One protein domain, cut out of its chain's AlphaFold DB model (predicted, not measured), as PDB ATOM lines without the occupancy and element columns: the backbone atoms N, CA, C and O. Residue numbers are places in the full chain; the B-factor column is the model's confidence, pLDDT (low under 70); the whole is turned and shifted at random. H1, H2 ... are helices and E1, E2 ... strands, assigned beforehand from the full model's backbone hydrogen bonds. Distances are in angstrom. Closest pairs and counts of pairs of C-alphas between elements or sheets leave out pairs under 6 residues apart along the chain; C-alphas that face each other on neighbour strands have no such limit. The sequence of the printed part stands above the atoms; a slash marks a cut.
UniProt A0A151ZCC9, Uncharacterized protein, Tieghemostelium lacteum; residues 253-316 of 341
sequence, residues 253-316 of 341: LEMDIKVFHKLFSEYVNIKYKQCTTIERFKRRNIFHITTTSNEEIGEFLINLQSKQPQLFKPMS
ATOM      1  N   LEU A 253     305.401 321.377 354.592       80.44
ATOM      2  CA  LEU A 253     304.996 320.026 354.242       80.44
ATOM      3  C   LEU A 253     305.405 319.033 355.323       80.44
ATOM      4  O   LEU A 253     306.353 319.240 356.062       80.44
ATOM      5  N   GLU A 254     304.708 317.918 355.372       80.50
ATOM      6  CA  GLU A 254     304.877 316.798 356.270       80.50
ATOM      7  C   GLU A 254     305.158 315.538 355.472       80.50
ATOM      8  O   GLU A 254     304.506 315.259 354.464       80.50
ATOM      9  N   MET A 255     306.104 314.749 355.968       82.62
ATOM     10  CA  MET A 255     306.432 313.434 355.438       82.62
ATOM     11  C   MET A 255     306.445 312.408 356.571       82.62
ATOM     12  O   MET A 255     307.006 312.656 357.638       82.62
ATOM     13  N   ASP A 256     305.866 311.232 356.328       80.25
ATOM     14  CA  ASP A 256     305.889 310.134 357.295       80.25
ATOM     15  C   ASP A 256     307.322 309.609 357.515       80.25
ATOM     16  O   ASP A 256     308.048 309.283 356.569       80.25
ATOM     17  N   ILE A 257     307.716 309.474 358.786       78.44
ATOM     18  CA  ILE A 257     309.062 309.046 359.184       78.44
ATOM     19  C   ILE A 257     309.443 307.646 358.678       78.44
ATOM     20  O   ILE A 257     310.626 307.384 358.444       78.44
ATOM     21  N   LYS A 258     308.487 306.723 358.499       81.38
ATOM     22  CA  LYS A 258     308.771 305.368 357.996       81.38
ATOM     23  C   LYS A 258     309.097 305.413 356.509       81.38
ATOM     24  O   LYS A 258     310.069 304.788 356.084       81.38
ATOM     25  N   VAL A 259     308.318 306.174 355.736       86.38
ATOM     26  CA  VAL A 259     308.567 306.386 354.301       86.38
ATOM     27  C   VAL A 259     309.904 307.096 354.105       86.38
ATOM     28  O   VAL A 259     310.736 306.634 353.323       86.38
ATOM     29  N   PHE A 260     310.150 308.153 354.882       85.56
ATOM     30  CA  PHE A 260     311.414 308.876 354.872       85.56
ATOM     31  C   PHE A 260     312.604 307.952 355.165       85.56
ATOM     32  O   PHE A 260     313.537 307.897 354.370       85.56
ATOM     33  N   HIS A 261     312.572 307.171 356.255       84.19
ATOM     34  CA  HIS A 261     313.678 306.270 356.601       84.19
ATOM     35  C   HIS A 261     313.976 305.245 355.505       84.19
ATOM     36  O   HIS A 261     315.147 304.948 355.261       84.19
ATOM     37  N   LYS A 262     312.943 304.703 354.849       89.19
ATOM     38  CA  LYS A 262     313.123 303.752 353.749       89.19
ATOM     39  C   LYS A 262     313.878 304.405 352.588       89.19
ATOM     40  O   LYS A 262     314.951 303.932 352.215       89.19
ATOM     41  N   LEU A 263     313.356 305.520 352.080       92.38
ATOM     42  CA  LEU A 263     313.910 306.214 350.913       92.38
ATOM     43  C   LEU A 263     315.288 306.820 351.204       92.38
ATOM     44  O   LEU A 263     316.197 306.743 350.380       92.38
ATOM     45  N   PHE A 264     315.484 307.358 352.408       89.56
ATOM     46  CA  PHE A 264     316.776 307.886 352.831       89.56
ATOM     47  C   PHE A 264     317.819 306.773 352.998       89.56
ATOM     48  O   PHE A 264     318.983 306.937 352.634       89.56
ATOM     49  N   SER A 265     317.414 305.600 353.495       89.25
ATOM     50  CA  SER A 265     318.308 304.444 353.576       89.25
ATOM     51  C   SER A 265     318.745 303.958 352.192       89.25
ATOM     52  O   SER A 265     319.907 303.584 352.017       89.25
ATOM     53  N   GLU A 266     317.840 303.957 351.215       92.75
ATOM     54  CA  GLU A 266     318.158 303.646 349.818       92.75
ATOM     55  C   GLU A 266     319.140 304.675 349.235       92.75
ATOM     56  O   GLU A 266     320.181 304.288 348.699       92.75
ATOM     57  N   TYR A 267     318.887 305.971 349.447       92.88
ATOM     58  CA  TYR A 267     319.793 307.055 349.057       92.88
ATOM     59  C   TYR A 267     321.206 306.875 349.629       92.88
ATOM     60  O   TYR A 267     322.180 306.890 348.874       92.88
ATOM     61  N   VAL A 268     321.333 306.625 350.939       91.31
ATOM     62  CA  VAL A 268     322.635 306.414 351.593       91.31
ATOM     63  C   VAL A 268     323.356 305.195 351.014       91.31
ATOM     64  O   VAL A 268     324.569 305.232 350.821       91.31
ATOM     65  N   ASN A 269     322.634 304.118 350.701       91.88
ATOM     66  CA  ASN A 269     323.237 302.913 350.128       91.88
ATOM     67  C   ASN A 269     323.796 303.118 348.730       91.88
ATOM     68  O   ASN A 269     324.805 302.500 348.391       91.88
ATOM     69  N   ILE A 270     323.140 303.964 347.941       93.06
ATOM     70  CA  ILE A 270     323.565 304.299 346.588       93.06
ATOM     71  C   ILE A 270     324.736 305.283 346.650       93.06
ATOM     72  O   ILE A 270     325.805 304.991 346.115       93.06
ATOM     73  N   LYS A 271     324.572 306.410 347.355       92.56
ATOM     74  CA  LYS A 271     325.570 307.488 347.428       92.56
ATOM     75  C   LYS A 271     326.863 307.052 348.117       92.56
ATOM     76  O   LYS A 271     327.948 307.394 347.662       92.56
ATOM     77  N   TYR A 272     326.757 306.254 349.178       91.75
ATOM     78  CA  TYR A 272     327.894 305.779 349.972       91.75
ATOM     79  C   TYR A 272     328.179 304.294 349.751       91.75
ATOM     80  O   TYR A 272     328.628 303.605 350.666       91.75
ATOM     81  N   LYS A 273     327.924 303.774 348.542       91.69
ATOM     82  CA  LYS A 273     328.120 302.352 348.208       91.69
ATOM     83  C   LYS A 273     329.536 301.847 348.515       91.69
ATOM     84  O   LYS A 273     329.687 300.685 348.876       91.69
ATOM     85  N   GLN A 274     330.538 302.718 348.380       93.06
ATOM     86  CA  GLN A 274     331.951 302.409 348.619       93.06
ATOM     87  C   GLN A 274     332.362 302.476 350.104       93.06
ATOM     88  O   GLN A 274     333.443 302.011 350.450       93.06
ATOM     89  N   CYS A 275     331.521 303.021 350.990       90.56
ATOM     90  CA  CYS A 275     331.805 303.100 352.424       90.56
ATOM     91  C   CYS A 275     331.527 301.775 353.147       90.56
ATOM     92  O   CYS A 275     330.745 300.927 352.699       90.56
ATOM     93  N   THR A 276     332.101 301.632 354.342       91.38
ATOM     94  CA  THR A 276     331.879 300.453 355.186       91.38
ATOM     95  C   THR A 276     330.414 300.330 355.622       91.38
ATOM     96  O   THR A 276     329.634 301.288 355.632       91.38
ATOM     97  N   THR A 277     329.999 299.125 356.016       88.75
ATOM     98  CA  THR A 277     328.638 298.882 356.524       88.75
ATOM     99  C   THR A 277     328.336 299.701 357.784       88.75
ATOM    100  O   THR A 277     327.229 300.219 357.916       88.75
ATOM    101  N   ILE A 278     329.322 299.882 358.669       87.25
ATOM    102  CA  ILE A 278     329.183 300.677 359.900       87.25
ATOM    103  C   ILE A 278     328.986 302.160 359.570       87.25
ATOM    104  O   ILE A 278     328.099 302.803 360.132       87.25
ATOM    105  N   GLU A 279     329.767 302.711 358.641       86.38
ATOM    106  CA  GLU A 279     329.608 304.104 358.209       86.38
ATOM    107  C   GLU A 279     328.252 304.339 357.554       86.38
ATOM    108  O   GLU A 279     327.563 305.298 357.902       86.38
ATOM    109  N   ARG A 280     327.822 303.435 356.664       86.56
ATOM    110  CA  ARG A 280     326.485 303.500 356.061       86.56
ATOM    111  C   ARG A 280     325.398 303.437 357.128       86.56
ATOM    112  O   ARG A 280     324.470 304.234 357.084       86.56
ATOM    113  N   PHE A 281     325.522 302.556 358.119       85.00
ATOM    114  CA  PHE A 281     324.573 302.479 359.230       85.00
ATOM    115  C   PHE A 281     324.487 303.794 360.021       85.00
ATOM    116  O   PHE A 281     323.387 304.302 360.242       85.00
ATOM    117  N   LYS A 282     325.630 304.395 360.381       83.12
ATOM    118  CA  LYS A 282     325.666 305.700 361.064       83.12
ATOM    119  C   LYS A 282     325.046 306.808 360.207       83.12
ATOM    120  O   LYS A 282     324.262 307.596 360.722       83.12
ATOM    121  N   ARG A 283     325.328 306.830 358.899       84.56
ATOM    122  CA  ARG A 283     324.768 307.808 357.948       84.56
ATOM    123  C   ARG A 283     323.255 307.680 357.757       84.56
ATOM    124  O   ARG A 283     322.582 308.695 357.617       84.56
ATOM    125  N   ARG A 284     322.703 306.462 357.796       83.56
ATOM    126  CA  ARG A 284     321.244 306.224 357.741       83.56
ATOM    127  C   ARG A 284     320.518 306.765 358.974       83.56
ATOM    128  O   ARG A 284     319.336 307.090 358.897       83.56
ATOM    129  N   ASN A 285     321.198 306.844 360.117       76.25
ATOM    130  CA  ASN A 285     320.618 307.407 361.324       76.25
ATOM    131  C   ASN A 285     320.643 308.938 361.250       76.25
ATOM    132  O   ASN A 285     321.617 309.577 361.636       76.25
ATOM    133  N   ILE A 286     319.531 309.531 360.820       70.81
ATOM    134  CA  ILE A 286     319.374 310.988 360.712       70.81
ATOM    135  C   ILE A 286     319.474 311.744 362.038       70.81
ATOM    136  O   ILE A 286     319.525 312.962 362.033       70.81
ATOM    137  N   PHE A 287     319.513 311.056 363.178       63.81
ATOM    138  CA  PHE A 287     319.745 311.684 364.479       63.81
ATOM    139  C   PHE A 287     321.189 311.502 364.963       63.81
ATOM    140  O   PHE A 287     321.547 311.989 366.031       63.81
ATOM    141  N   HIS A 288     322.037 310.829 364.177       63.06
ATOM    142  CA  HIS A 288     323.462 310.687 364.448       63.06
ATOM    143  C   HIS A 288     324.211 311.928 363.952       63.06
ATOM    144  O   HIS A 288     324.341 312.171 362.751       63.06
ATOM    145  N   ILE A 289     324.666 312.745 364.897       57.31
ATOM    146  CA  ILE A 289     325.065 314.149 364.692       57.31
ATOM    147  C   ILE A 289     326.302 314.300 363.799       57.31
ATOM    148  O   ILE A 289     326.464 315.325 363.153       57.31
ATOM    149  N   THR A 290     327.159 313.284 363.722       62.78
ATOM    150  CA  THR A 290     328.508 313.450 363.163       62.78
ATOM    151  C   THR A 290     328.682 312.983 361.721       62.78
ATOM    152  O   THR A 290     329.726 313.249 361.137       62.78
ATOM    153  N   THR A 291     327.718 312.270 361.133       75.69
ATOM    154  CA  THR A 291     327.963 311.541 359.869       75.69
ATOM    155  C   THR A 291     327.235 312.084 358.650       75.69
ATOM    156  O   THR A 291     327.797 312.051 357.560       75.69
ATOM    157  N   THR A 292     326.019 312.585 358.814       82.81
ATOM    158  CA  THR A 292     325.209 313.164 357.731       82.81
ATOM    159  C   THR A 292     324.920 314.603 358.130       82.81
ATOM    160  O   THR A 292     324.528 314.809 359.280       82.81
ATOM    161  N   SER A 293     325.124 315.589 357.255       86.62
ATOM    162  CA  SER A 293     324.835 316.992 357.593       86.62
ATOM    163  C   SER A 293     323.331 317.287 357.523       86.62
ATOM    164  O   SER A 293     322.554 316.516 356.953       86.62
ATOM    165  N   ASN A 294     322.896 318.388 358.140       86.25
ATOM    166  CA  ASN A 294     321.512 318.856 358.010       86.25
ATOM    167  C   ASN A 294     321.213 319.279 356.565       86.25
ATOM    168  O   ASN A 294     320.148 318.957 356.050       86.25
ATOM    169  N   GLU A 295     322.185 319.918 355.911       86.88
ATOM    170  CA  GLU A 295     322.134 320.335 354.505       86.88
ATOM    171  C   GLU A 295     321.908 319.140 353.578       86.88
ATOM    172  O   GLU A 295     320.994 319.168 352.764       86.88
ATOM    173  N   GLU A 296     322.649 318.043 353.759       88.75
ATOM    174  CA  GLU A 296     322.490 316.837 352.940       88.75
ATOM    175  C   GLU A 296     321.079 316.242 353.057       88.75
ATOM    176  O   GLU A 296     320.492 315.793 352.069       88.75
ATOM    177  N   ILE A 297     320.519 316.229 354.269       86.75
ATOM    178  CA  ILE A 297     319.147 315.759 354.488       86.75
ATOM    179  C   ILE A 297     318.147 316.727 353.850       86.75
ATOM    180  O   ILE A 297     317.180 316.279 353.232       86.75
ATOM    181  N   GLY A 298     318.388 318.034 353.973       86.25
ATOM    182  CA  GLY A 298     317.567 319.069 353.355       86.25
ATOM    183  C   GLY A 298     317.539 318.948 351.832       86.25
ATOM    184  O   GLY A 298     316.466 318.886 351.239       86.25
ATOM    185  N   GLU A 299     318.705 318.799 351.203       88.81
ATOM    186  CA  GLU A 299     318.846 318.562 349.765       88.81
ATOM    187  C   GLU A 299     318.145 317.278 349.324       88.81
ATOM    188  O   GLU A 299     317.474 317.258 348.291       88.81
ATOM    189  N   PHE A 300     318.279 316.192 350.090       91.12
ATOM    190  CA  PHE A 300     317.553 314.957 349.810       91.12
ATOM    191  C   PHE A 300     316.035 315.189 349.817       91.12
ATOM    192  O   PHE A 300     315.358 314.746 348.890       91.12
ATOM    193  N   LEU A 301     315.507 315.900 350.818       89.25
ATOM    194  CA  LEU A 301     314.075 316.188 350.942       89.25
ATOM    195  C   LEU A 301     313.561 317.082 349.809       89.25
ATOM    196  O   LEU A 301     312.541 316.752 349.212       89.25
ATOM    197  N   ILE A 302     314.288 318.144 349.453       88.75
ATOM    198  CA  ILE A 302     313.939 319.041 348.338       88.75
ATOM    199  C   ILE A 302     313.938 318.273 347.006       88.75
ATOM    200  O   ILE A 302     313.010 318.387 346.203       88.75
ATOM    201  N   ASN A 303     314.951 317.431 346.778       90.44
ATOM    202  CA  ASN A 303     315.031 316.584 345.586       90.44
ATOM    203  C   ASN A 303     313.934 315.514 345.546       90.44
ATOM    204  O   ASN A 303     313.477 315.126 344.472       90.44
ATOM    205  N   LEU A 304     313.534 314.990 346.702       91.38
ATOM    206  CA  LEU A 304     312.449 314.023 346.784       91.38
ATOM    207  C   LEU A 304     311.096 314.699 346.549       91.38
ATOM    208  O   LEU A 304     310.261 314.135 345.850       91.38
ATOM    209  N   GLN A 305     310.903 315.916 347.060       87.88
ATOM    210  CA  GLN A 305     309.709 316.728 346.831       87.88
ATOM    211  C   GLN A 305     309.503 317.036 345.347       87.88
ATOM    212  O   GLN A 305     308.380 316.937 344.859       87.88
ATOM    213  N   SER A 306     310.570 317.355 344.609       87.38
ATOM    214  CA  SER A 306     310.470 317.610 343.167       87.38
ATOM    215  C   SER A 306     310.166 316.345 342.353       87.38
ATOM    216  O   SER A 306     309.468 316.421 341.345       87.38
ATOM    217  N   LYS A 307     310.651 315.175 342.792       90.00
ATOM    218  CA  LYS A 307     310.455 313.891 342.091       90.00
ATOM    219  C   LYS A 307     309.154 313.174 342.454       90.00
ATOM    220  O   LYS A 307     308.598 312.467 341.620       90.00
ATOM    221  N   GLN A 308     308.723 313.275 343.707       90.88
ATOM    222  CA  GLN A 308     307.606 312.519 344.280       90.88
ATOM    223  C   GLN A 308     306.766 313.405 345.221       90.88
ATOM    224  O   GLN A 308     306.663 313.114 346.418       90.88
ATOM    225  N   PRO A 309     306.140 314.482 344.707       86.75
ATOM    226  CA  PRO A 309     305.391 315.444 345.522       86.75
ATOM    227  C   PRO A 309     304.226 314.813 346.301       86.75
ATOM    228  O   PRO A 309     303.873 315.288 347.374       86.75
ATOM    229  N   GLN A 310     303.667 313.700 345.818       87.50
ATOM    230  CA  GLN A 310     302.568 312.965 346.452       87.50
ATOM    231  C   GLN A 310     302.904 312.361 347.827       87.50
ATOM    232  O   GLN A 310     302.000 311.958 348.556       87.50
ATOM    233  N   LEU A 311     304.191 312.252 348.178       86.12
ATOM    234  CA  LEU A 311     304.624 311.744 349.485       86.12
ATOM    235  C   LEU A 311     304.512 312.787 350.603       86.12
ATOM    236  O   LEU A 311     304.659 312.439 351.775       86.12
ATOM    237  N   PHE A 312     304.261 314.042 350.237       85.75
ATOM    238  CA  PHE A 312     304.258 315.184 351.131       85.75
ATOM    239  C   PHE A 312     302.829 315.693 351.321       85.75
ATOM    240  O   PHE A 312     302.061 315.810 350.366       85.75
ATOM    241  N   LYS A 313     302.463 316.000 352.564       82.19
ATOM    242  CA  LYS A 313     301.151 316.556 352.931       82.19
ATOM    243  C   LYS A 313     301.332 317.917 353.590       82.19
ATOM    244  O   LYS A 313     302.364 318.123 354.195       82.19
ATOM    245  N   PRO A 314     300.392 318.859 353.522       75.69
ATOM    246  CA  PRO A 314     300.500 320.093 354.301       75.69
ATOM    247  C   PRO A 314     300.555 319.803 355.813       75.69
ATOM    248  O   PRO A 314     299.805 318.954 356.290       75.69
ATOM    249  N   MET A 315     301.405 320.526 356.555       67.62
ATOM    250  CA  MET A 315     301.635 320.351 358.006       67.62
ATOM    251  C   MET A 315     300.413 320.683 358.882       67.62
ATOM    252  O   MET A 315     300.362 320.366 360.066       67.62
ATOM    253  N   SER A 316     299.392 321.324 358.313       56.38
ATOM    254  CA  SER A 316     298.125 321.552 358.996       56.38
ATOM    255  C   SER A 316     296.961 321.579 358.004       56.38
ATOM    256  O   SER A 316     297.081 322.208 356.948       56.38
TER     257      SER A 316
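Overview. This is residues 253 to 316 of the 341 residues of an uncharacterized protein of Tieghemostelium lacteum (UniProt A0A151ZCC9). One long helix, H1, runs roughly lengthwise; the short helix H2 folds back over it at a steep tilt, and H3 crosses H1 on another side, close to it but not clearly touching. At one end of this elongated shape the two ends of the printed part come together, strand E1 being paired over a short stretch with residues 313 to 314. The printed part has 64 residues with one named strand and three named helices, in the order E1, H1, H2, H3, and its class is mostly helix. The whole is compact, with a radius of gyration of the C-alphas of 12.2 A, and its C-alphas span 38 by 21 by 20 A.

Arrangement. Begin at the first printed residue with E1, residues 253 to 256, which pairs with no named strand. Look at its residues 253 to 254 and you will find them in a short antiparallel pairing with residues 313 to 314. E1 and H1, residues 257 to 271, meet only through their link, a tight one with 0 residues between them. Next comes H2, residues 277 to 284, which touches H1. Their closest C-alphas are those of Ser 265 and Arg 284, 5.4 A apart. Their lines stand at a steep tilt of 47 degrees, and they run opposite ways. Go on to H3, residues 294 to 307, which is close to H1 but not clearly touching it. Their closest C-alphas, those of Phe 264 and Phe 300, are 7.7 A apart, and their lines are about perpendicular at 79 degrees. H2 and H3 are apart, and E1 is apart from both. In H1, H2 and H3 every O i to N i+4 pair is within hydrogen-bond range.

Along the chain. Find C-alpha 253 at (304.996, 320.026, 354.242), where E1 begins; it runs to Asp 256. From C-alpha 257 at (309.062, 309.046, 359.184), H1 runs 20.3 A to Lys 271. H2 goes from Thr 277 to Arg 284, 10.5 A from first to last C-alpha. H3 runs 20.0 A from Asn 294 to C-alpha 307 at (310.455, 313.891, 342.091).

Size, cuts and confidence. The two C-alphas farthest apart are those of Gln 274 and Ser 316, at 40.2 A, while the first and last printed C-alphas, Leu 253 and Ser 316, are 8.5 A apart. The printed part has no cut. The link from H1 to H2 is tight, with 5 residues, and the one from H2 to H3 is short, with 9. In this predicted model the mean pLDDT of the printed part is 84.3; look for values under 70 at residues 287 to 290 and 315 to 316.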